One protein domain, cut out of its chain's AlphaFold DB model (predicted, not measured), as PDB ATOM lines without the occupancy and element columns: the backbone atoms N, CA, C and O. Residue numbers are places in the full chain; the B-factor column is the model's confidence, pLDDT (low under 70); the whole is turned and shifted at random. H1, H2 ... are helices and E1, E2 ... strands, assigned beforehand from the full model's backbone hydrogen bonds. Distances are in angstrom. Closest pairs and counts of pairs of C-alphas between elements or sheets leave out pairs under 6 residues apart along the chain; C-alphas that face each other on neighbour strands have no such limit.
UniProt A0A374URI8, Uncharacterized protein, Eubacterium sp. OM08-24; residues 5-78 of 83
ATOM      1  N   SER A   5     186.756 209.106 160.499       84.88
ATOM      2  CA  SER A   5     187.973 208.403 160.920       84.88
ATOM      3  C   SER A   5     187.783 206.886 160.804       84.88
ATOM      4  O   SER A   5     186.659 206.393 160.903       84.88
ATOM      5  N   GLU A   6     188.869 206.130 160.655       83.25
ATOM      6  CA  GLU A   6     188.814 204.663 160.602       83.25
ATOM      7  C   GLU A   6     188.182 204.068 161.871       83.25
ATOM      8  O   GLU A   6     187.305 203.210 161.797       83.25
ATOM      9  N   LYS A   7     188.519 204.628 163.040       87.25
ATOM     10  CA  LYS A   7     187.889 204.280 164.322       87.25
ATOM     11  C   LYS A   7     186.379 204.541 164.313       87.25
ATOM     12  O   LYS A   7     185.614 203.748 164.854       87.25
ATOM     13  N   SER A   8     185.945 205.645 163.702       83.38
ATOM     14  CA  SER A   8     184.523 205.972 163.565       83.38
ATOM     15  C   SER A   8     183.812 204.994 162.633       83.38
ATOM     16  O   SER A   8     182.729 204.543 162.974       83.38
ATOM     17  N   LEU A   9     184.415 204.623 161.499       81.62
ATOM     18  CA  LEU A   9     183.834 203.640 160.578       81.62
ATOM     19  C   LEU A   9     183.707 202.258 161.222       81.62
ATOM     20  O   LEU A   9     182.636 201.664 161.151       81.62
ATOM     21  N   LEU A  10     184.750 201.789 161.913       82.44
ATOM     22  CA  LEU A  10     184.701 200.532 162.667       82.44
ATOM     23  C   LEU A  10     183.596 200.551 163.729       82.44
ATOM     24  O   LEU A  10     182.889 199.563 163.897       82.44
ATOM     25  N   SER A  11     183.414 201.683 164.416       84.94
ATOM     26  CA  SER A  11     182.358 201.836 165.421       84.94
ATOM     27  C   SER A  11     180.950 201.919 164.826       84.94
ATOM     28  O   SER A  11     179.999 201.535 165.502       84.94
ATOM     29  N   LEU A  12     180.801 202.469 163.619       85.31
ATOM     30  CA  LEU A  12     179.519 202.542 162.912       85.31
ATOM     31  C   LEU A  12     179.125 201.178 162.329       85.31
ATOM     32  O   LEU A  12     177.941 200.918 162.138       85.31
ATOM     33  N   GLY A  13     180.107 200.312 162.064       84.94
ATOM     34  CA  GLY A  13     179.904 199.025 161.412       84.94
ATOM     35  C   GLY A  13     179.483 199.179 159.949       84.94
ATOM     36  O   GLY A  13     179.704 200.211 159.312       84.94
ATOM     37  N   ASP A  14     178.854 198.139 159.403       86.00
ATOM     38  CA  ASP A  14     178.480 198.111 157.985       86.00
ATOM     39  C   ASP A  14     177.394 199.135 157.625       86.00
ATOM     40  O   ASP A  14     177.331 199.594 156.483       86.00
ATOM     41  N   HIS A  15     176.543 199.501 158.589       86.62
ATOM     42  CA  HIS A  15     175.368 200.341 158.381       86.62
ATOM     43  C   HIS A  15     175.208 201.367 159.501       86.62
ATOM     44  O   HIS A  15     175.259 201.022 160.675       86.62
ATOM     45  N   TYR A  16     174.894 202.606 159.135       87.88
ATOM     46  CA  TYR A  16     174.583 203.676 160.082       87.88
ATOM     47  C   TYR A  16     173.394 204.518 159.628       87.88
ATOM     48  O   TYR A  16     172.981 204.470 158.470       87.88
ATOM     49  N   VAL A  17     172.860 205.321 160.546       88.38
ATOM     50  CA  VAL A  17     171.836 206.334 160.270       88.38
ATOM     51  C   VAL A  17     172.477 207.718 160.365       88.38
ATOM     52  O   VAL A  17     173.267 207.973 161.270       88.38
ATOM     53  N   TYR A  18     172.156 208.604 159.427       86.88
ATOM     54  CA  TYR A  18     172.623 209.989 159.403       86.88
ATOM     55  C   TYR A  18     171.457 210.955 159.177       86.88
ATOM     56  O   TYR A  18     170.485 210.622 158.497       86.88
ATOM     57  N   GLY A  19     171.562 212.157 159.746       89.06
ATOM     58  CA  GLY A  19     170.594 213.237 159.569       89.06
ATOM     59  C   GLY A  19     171.216 214.427 158.844       89.06
ATOM     60  O   GLY A  19     172.348 214.799 159.149       89.06
ATOM     61  N   LEU A  20     170.489 215.033 157.903       86.94
ATOM     62  CA  LEU A  20     170.858 216.336 157.346       86.94
ATOM     63  C   LEU A  20     170.108 217.433 158.096       86.94
ATOM     64  O   LEU A  20     168.893 217.351 158.302       86.94
ATOM     65  N   ILE A  21     170.861 218.451 158.502       90.25
ATOM     66  CA  ILE A  21     170.366 219.604 159.250       90.25
ATOM     67  C   ILE A  21     170.338 220.802 158.308       90.25
ATOM     68  O   ILE A  21     171.334 221.093 157.645       90.25
ATOM     69  N   ASP A  22     169.209 221.504 158.260       89.19
ATOM     70  CA  ASP A  22     169.109 222.747 157.503       89.19
ATOM     71  C   ASP A  22     169.972 223.810 158.205       89.19
ATOM     72  O   ASP A  22     169.731 224.131 159.375       89.19
ATOM     73  N   PRO A  23     170.983 224.387 157.533       91.19
ATOM     74  CA  PRO A  23     171.872 225.355 158.158       91.19
ATOM     75  C   PRO A  23     171.154 226.634 158.610       91.19
ATOM     76  O   PRO A  23     171.683 227.298 159.508       91.19
ATOM     77  N   ARG A  24     169.990 226.964 158.026       94.38
ATOM     78  CA  ARG A  24     169.195 228.162 158.339       94.38
ATOM     79  C   ARG A  24     168.361 227.968 159.600       94.38
ATOM     80  O   ARG A  24     168.443 228.784 160.510       94.38
ATOM     81  N   SER A  25     167.582 226.888 159.658       94.94
ATOM     82  CA  SER A  25     166.660 226.616 160.771       94.94
ATOM     83  C   SER A  25     167.256 225.766 161.897       94.94
ATOM     84  O   SER A  25     166.671 225.700 162.973       94.94
ATOM     85  N   LYS A  26     168.399 225.106 161.662       93.69
ATOM     86  CA  LYS A  26     169.021 224.108 162.555       93.69
ATOM     87  C   LYS A  26     168.148 222.883 162.848       93.69
ATOM     88  O   LYS A  26     168.459 222.119 163.759       93.69
ATOM     89  N   GLN A  27     167.096 222.656 162.063       92.00
ATOM     90  CA  GLN A  27     166.229 221.487 162.199       92.00
ATOM     91  C   GLN A  27     166.679 220.343 161.284       92.00
ATOM     92  O   GLN A  27     167.229 220.566 160.203       92.00
ATOM     93  N   ILE A  28     166.435 219.105 161.722       89.81
ATOM     94  CA  ILE A  28     166.630 217.910 160.895       89.81
ATOM     95  C   ILE A  28     165.539 217.898 159.821       89.81
ATOM     96  O   ILE A  28     164.358 217.935 160.154       89.81
ATOM     97  N   PHE A  29     165.924 217.817 158.546       87.56
ATOM     98  CA  PHE A  29     164.970 217.745 157.428       87.56
ATOM     99  C   PHE A  29     165.053 216.436 156.633       87.56
ATOM    100  O   PHE A  29     164.176 216.148 155.822       87.56
ATOM    101  N   TYR A  30     166.097 215.632 156.850       85.44
ATOM    102  CA  TYR A  30     166.275 214.338 156.196       85.44
ATOM    103  C   TYR A  30     166.960 213.360 157.142       85.44
ATOM    104  O   TYR A  30     167.935 213.720 157.800       85.44
ATOM    105  N   ILE A  31     166.478 212.119 157.167       87.06
ATOM    106  CA  ILE A  31     167.114 210.995 157.855       87.06
ATOM    107  C   ILE A  31     167.344 209.901 156.816       87.06
ATOM    108  O   ILE A  31     166.417 209.504 156.112       87.06
ATOM    109  N   GLY A  32     168.580 209.419 156.714       85.25
ATOM    110  CA  GLY A  32     168.966 208.370 155.778       85.25
ATOM    111  C   GLY A  32     169.793 207.276 156.438       85.25
ATOM    112  O   GLY A  32     170.406 207.483 157.482       85.25
ATOM    113  N   LYS A  33     169.835 206.107 155.794       86.75
ATOM    114  CA  LYS A  33     170.800 205.046 156.105       86.75
ATOM    115  C   LYS A  33     172.015 205.158 155.187       86.75
ATOM    116  O   LYS A  33     171.867 205.391 153.987       86.75
ATOM    117  N   GLY A  34     173.207 204.998 155.740       86.06
ATOM    118  CA  GLY A  34     174.472 205.011 155.018       86.06
ATOM    119  C   GLY A  34     175.281 203.748 155.279       86.06
ATOM    120  O   GLY A  34     175.064 203.042 156.260       86.06
ATOM    121  N   THR A  35     176.215 203.480 154.378       85.56
ATOM    122  CA  THR A  35     177.295 202.503 154.538       85.56
ATOM    123  C   THR A  35     178.591 203.191 154.104       85.56
ATOM    124  O   THR A  35     178.550 204.169 153.342       85.56
ATOM    125  N   LYS A  36     179.748 202.740 154.607       83.12
ATOM    126  CA  LYS A  36     181.063 203.344 154.295       83.12
ATOM    127  C   LYS A  36     181.064 204.881 154.503       83.12
ATOM    128  O   LYS A  36     180.410 205.402 155.400       83.12
ATOM    129  N   ASN A  37     181.750 205.641 153.651       80.31
ATOM    130  CA  ASN A  37     181.831 207.106 153.725       80.31
ATOM    131  C   ASN A  37     180.751 207.842 152.909       80.31
ATOM    132  O   ASN A  37     181.010 208.942 152.438       80.31
ATOM    133  N   ARG A  38     179.540 207.280 152.740       81.94
ATOM    134  CA  ARG A  38     178.467 207.891 151.922       81.94
ATOM    135  C   ARG A  38     178.237 209.384 152.199       81.94
ATOM    136  O   ARG A  38     178.013 210.134 151.259       81.94
ATOM    137  N   VAL A  39     178.274 209.810 153.463       80.81
ATOM    138  CA  VAL A  39     178.037 211.217 153.852       80.81
ATOM    139  C   VAL A  39     179.094 212.175 153.290       80.81
ATOM    140  O   VAL A  39     178.784 213.332 153.031       80.81
ATOM    141  N   PHE A  40     180.313 211.690 153.067       80.50
ATOM    142  CA  PHE A  40     181.437 212.461 152.535       80.50
ATOM    143  C   PHE A  40     181.847 211.977 151.141       80.50
ATOM    144  O   PHE A  40     183.000 212.124 150.748       80.50
ATOM    145  N   PHE A  41     180.935 211.323 150.419       81.38
ATOM    146  CA  PHE A  41     181.232 210.842 149.080       81.38
ATOM    147  C   PHE A  41     181.508 212.030 148.152       81.38
ATOM    148  O   PHE A  41     180.700 212.955 148.066       81.38
ATOM    149  N   VAL A  42     182.643 211.965 147.464       77.75
ATOM    150  CA  VAL A  42     183.022 212.860 146.374       77.75
ATOM    151  C   VAL A  42     183.114 212.000 145.124       77.75
ATOM    152  O   VAL A  42     183.719 210.926 145.163       77.75
ATOM    153  N   ASP A  43     182.506 212.456 144.033       82.25
ATOM    154  CA  ASP A  43     182.646 211.782 142.751       82.25
ATOM    155  C   ASP A  43     183.970 212.188 142.095       82.25
ATOM    156  O   ASP A  43     184.087 213.236 141.461       82.25
ATOM    157  N   GLU A  44     185.000 211.364 142.277       85.38
ATOM    158  CA  GLU A  44     186.329 211.629 141.722       85.38
ATOM    159  C   GLU A  44     186.329 211.698 140.190       85.38
ATOM    160  O   GLU A  44     187.152 212.416 139.622       85.38
ATOM    161  N   ARG A  45     185.421 210.981 139.507       88.75
ATOM    162  CA  ARG A  45     185.349 211.022 138.040       88.75
ATOM    163  C   ARG A  45     184.866 212.383 137.568       88.75
ATOM    164  O   ARG A  45     185.455 212.937 136.637       88.75
ATOM    165  N   TYR A  46     183.841 212.912 138.231       84.50
ATOM    166  CA  TYR A  46     183.331 214.251 137.965       84.50
ATOM    167  C   TYR A  46     184.417 215.315 138.181       84.50
ATOM    168  O   TYR A  46     184.679 216.118 137.288       84.50
ATOM    169  N   GLU A  47     185.116 215.276 139.322       85.38
ATOM    170  CA  GLU A  47     186.186 216.239 139.642       85.38
ATOM    171  C   GLU A  47     187.378 216.159 138.672       85.38
ATOM    172  O   GLU A  47     188.029 217.163 138.386       85.38
ATOM    173  N   GLN A  48     187.660 214.974 138.125       91.25
ATOM    174  CA  GLN A  48     188.714 214.767 137.127       91.25
ATOM    175  C   GLN A  48     188.254 215.073 135.689       91.25
ATOM    176  O   GLN A  48     189.039 214.929 134.751       91.25
ATOM    177  N   GLY A  49     187.005 215.511 135.495       90.50
ATOM    178  CA  GLY A  49     186.467 215.895 134.188       90.50
ATOM    179  C   GLY A  49     186.230 214.719 133.240       90.50
ATOM    180  O   GLY A  49     186.222 214.907 132.021       90.50
ATOM    181  N   PHE A  50     186.057 213.503 133.766       93.19
ATOM    182  CA  PHE A  50     185.675 212.365 132.935       93.19
ATOM    183  C   PHE A  50     184.268 212.555 132.348       93.19
ATOM    184  O   PHE A  50     183.440 213.262 132.925       93.19
ATOM    185  N   PRO A  51     183.958 211.888 131.218       93.25
ATOM    186  CA  PRO A  51     182.597 211.839 130.708       93.25
ATOM    187  C   PRO A  51     181.633 211.295 131.765       93.25
ATOM    188  O   PRO A  51     181.938 210.289 132.418       93.25
ATOM    189  N   LEU A  52     180.482 211.956 131.881       89.12
ATOM    190  CA  LEU A  52     179.394 211.569 132.774       89.12
ATOM    191  C   LEU A  52     178.875 210.177 132.406       89.12
ATOM    192  O   LEU A  52     178.749 209.844 131.225       89.12
ATOM    193  N   ASP A  53     178.547 209.371 133.408       87.31
ATOM    194  CA  ASP A  53     177.784 208.147 133.191       87.31
ATOM    195  C   ASP A  53     176.297 208.429 132.896       87.31
ATOM    196  O   ASP A  53     175.843 209.577 132.857       87.31
ATOM    197  N   GLU A  54     175.521 207.376 132.628       85.06
ATOM    198  CA  GLU A  54     174.096 207.493 132.296       85.06
ATOM    199  C   GLU A  54     173.280 208.166 133.409       85.06
ATOM    200  O   GLU A  54     172.395 208.976 133.124       85.06
ATOM    201  N   ASN A  55     173.586 207.872 134.676       81.75
ATOM    202  CA  ASN A  55     172.876 208.444 135.815       81.75
ATOM    203  C   ASN A  55     173.260 209.909 135.997       81.75
ATOM    204  O   ASN A  55     172.386 210.763 136.138       81.75
ATOM    205  N   GLU A  56     174.553 210.215 135.971       84.62
ATOM    206  CA  GLU A  56     175.054 211.583 136.061       84.62
ATOM    207  C   GLU A  56     174.477 212.448 134.935       84.62
ATOM    208  O   GLU A  56     173.932 213.520 135.196       84.62
ATOM    209  N   THR A  57     174.488 211.941 133.699       87.88
ATOM    210  CA  THR A  57     173.881 212.599 132.532       87.88
ATOM    211  C   THR A  57     172.378 212.783 132.708       87.88
ATOM    212  O   THR A  57     171.825 213.816 132.323       87.88
ATOM    213  N   PHE A  58     171.689 211.805 133.303       84.75
ATOM    214  CA  PHE A  58     170.273 211.947 133.599       84.75
ATOM    215  C   PHE A  58     170.042 213.077 134.602       84.75
ATOM    216  O   PHE A  58     169.161 213.895 134.378       84.75
ATOM    217  N   TYR A  59     170.793 213.171 135.698       82.44
ATOM    218  CA  TYR A  59     170.509 214.158 136.746       82.44
ATOM    219  C   TYR A  59     171.114 215.547 136.496       82.44
ATOM    220  O   TYR A  59     170.591 216.529 137.033       82.44
ATOM    221  N   ILE A  60     172.165 215.672 135.685       82.94
ATOM    222  CA  ILE A  60     172.843 216.954 135.474       82.94
ATOM    223  C   ILE A  60     171.922 217.985 134.806       82.94
ATOM    224  O   ILE A  60     171.163 217.693 133.883       82.94
ATOM    225  N   GLY A  61     171.934 219.218 135.320       84.69
ATOM    226  CA  GLY A  61     171.101 220.318 134.817       84.69
ATOM    227  C   GLY A  61     169.594 220.181 135.087       84.69
ATOM    228  O   GLY A  61     168.830 221.094 134.764       84.69
ATOM    229  N   LYS A  62     169.131 219.083 135.701       84.38
ATOM    230  CA  LYS A  62     167.728 218.933 136.093       84.38
ATOM    231  C   LYS A  62     167.402 219.812 137.305       84.38
ATOM    232  O   LYS A  62     168.149 219.894 138.275       84.38
ATOM    233  N   SER A  63     166.242 220.466 137.261       83.12
ATOM    234  CA  SER A  63     165.797 221.342 138.347       83.12
ATOM    235  C   SER A  63     165.365 220.534 139.568       83.12
ATOM    236  O   SER A  63     164.509 219.652 139.466       83.12
ATOM    237  N   ILE A  64     165.874 220.913 140.742       82.44
ATOM    238  CA  ILE A  64     165.471 220.333 142.029       82.44
ATOM    239  C   ILE A  64     163.966 220.488 142.302       82.44
ATOM    240  O   ILE A  64     163.367 219.642 142.959       82.44
ATOM    241  N   ALA A  65     163.323 221.511 141.725       81.50
ATOM    242  CA  ALA A  65     161.884 221.749 141.856       81.50
ATOM    243  C   ALA A  65     161.027 220.625 141.250       81.50
ATOM    244  O   ALA A  65     159.831 220.539 141.516       81.50
ATOM    245  N   ARG A  66     161.626 219.771 140.413       82.50
ATOM    246  CA  ARG A  66     160.955 218.634 139.780       82.50
ATOM    247  C   ARG A  66     161.233 217.313 140.495       82.50
ATOM    248  O   ARG A  66     160.835 216.271 139.983       82.50
ATOM    249  N   LEU A  67     161.890 217.332 141.655       84.00
ATOM    250  CA  LEU A  67     161.997 216.157 142.514       84.00
ATOM    251  C   LEU A  67     160.682 215.916 143.268       84.00
ATOM    252  O   LEU A  67     160.001 216.849 143.687       84.00
ATOM    253  N   LYS A  68     160.332 214.645 143.449       83.62
ATOM    254  CA  LYS A  68     159.164 214.171 144.193       83.62
ATOM    255  C   LYS A  68     159.590 213.087 145.178       83.62
ATOM    256  O   LYS A  68     160.450 212.261 144.875       83.62
ATOM    257  N   MET A  69     158.936 213.057 146.338       78.62
ATOM    258  CA  MET A  69     159.118 211.978 147.301       78.62
ATOM    259  C   MET A  69     158.380 210.707 146.845       78.62
ATOM    260  O   MET A  69     157.175 210.744 146.587       78.62
ATOM    261  N   ASN A  70     159.091 209.587 146.742       78.19
ATOM    262  CA  ASN A  70     158.547 208.261 146.478       78.19
ATOM    263  C   ASN A  70     158.791 207.355 147.690       78.19
ATOM    264  O   ASN A  70     159.834 206.719 147.804       78.19
ATOM    265  N   GLN A  71     157.814 207.291 148.593       74.88
ATOM    266  CA  GLN A  71     157.912 206.514 149.837       74.88
ATOM    267  C   GLN A  71     158.010 204.998 149.606       74.88
ATOM    268  O   GLN A  71     158.429 204.270 150.498       74.88
ATOM    269  N   SER A  72     157.653 204.529 148.410       75.12
ATOM    270  CA  SER A  72     157.715 203.117 148.030       75.12
ATOM    271  C   SER A  72     159.105 202.687 147.547       75.12
ATOM    272  O   SER A  72     159.315 201.508 147.274       75.12
ATOM    273  N   ALA A  73     160.046 203.626 147.393       68.25
ATOM    274  CA  ALA A  73     161.393 203.361 146.903       68.25
ATOM    275  C   ALA A  73     162.426 203.380 148.036       68.25
ATOM    276  O   ALA A  73     162.345 204.174 148.971       68.25
ATOM    277  N   GLN A  74     163.468 202.555 147.897       56.06
ATOM    278  CA  GLN A  74     164.618 202.561 148.808       56.06
ATOM    279  C   GLN A  74     165.353 203.915 148.809       56.06
ATOM    280  O   GLN A  74     165.885 204.321 149.840       56.06
ATOM    281  N   ASN A  75     165.356 204.620 147.669       63.19
ATOM    282  CA  ASN A  75     165.742 206.025 147.571       63.19
ATOM    283  C   ASN A  75     164.470 206.872 147.454       63.19
ATOM    284  O   ASN A  75     163.865 206.913 146.381       63.19
ATOM    285  N   PRO A  76     164.054 207.560 148.530       66.19
ATOM    286  CA  PRO A  76     162.742 208.184 148.594       66.19
ATOM    287  C   PRO A  76     162.632 209.467 147.770       66.19
ATOM    288  O   PRO A  76     161.581 210.089 147.789       66.19
ATOM    289  N   ILE A  77     163.673 209.882 147.046       75.81
ATOM    290  CA  ILE A  77     163.662 211.057 146.172       75.81
ATOM    291  C   ILE A  77     163.781 210.567 144.727       75.81
ATOM    292  O   ILE A  77     164.733 209.874 144.381       75.81
ATOM    293  N   THR A  78     162.816 210.929 143.884       71.69
ATOM    294  CA  THR A  78     162.797 210.603 142.452       71.69
ATOM    295  C   THR A  78     162.442 211.834 141.619       71.69
ATOM    296  O   THR A  78     161.983 212.838 142.161       71.69
TER     297      THR A  78
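AT A GLANCE: This is residues 5 to 78 of the 83 residues of an uncharacterized protein of Eubacterium sp. OM08-24 (UniProt A0A374URI8). A two-stranded hairpin, E1 and E2, follows a short helix, H1; from it the chain swings out in a loose, open arc through the small helices H2 and H3 and back to the short strand E3, with few contacts between the parts. The printed part has 74 residues, in the order H1, E1, E2, H2, H3, E3; it is mixed, with under half of its residues in named elements. It is loose, with a radius of gyration of the C-alphas of 15.2 A and spans of 36 by 31 by 29 A.

IN THESE COORDINATES: H1, residues 6 to 12, begins at C-alpha (188.814, 204.663, 160.602) and is 9.8 A long. E1, residues 16 to 21, measures 16.5 A and E2, residues 28 to 34, 16.2 A. H2 is residues 44 to 47, H3 54 to 59, and E3 67 to 69, ending at C-alpha (159.118, 211.978, 147.301).

HOW THE PARTS SIT: The hairpin of E1 and E2 is antiparallel at 155 degrees, with N 18 and O 32 2.8 A apart. E3 pairs with no named strand, but residues 68 to 69 pair antiparallel with 77 to 78. H2 and H3 are apart. In H1 and H3 every O i to N i+4 pair is within hydrogen-bond range; H2 is too short for one.

THE WHOLE: The C-alphas of Lys 7 and Arg 66, the two farthest apart, are 39.2 A apart. The printed part has no cut, and no link is long. Residues 73 to 76 have pLDDT under 70.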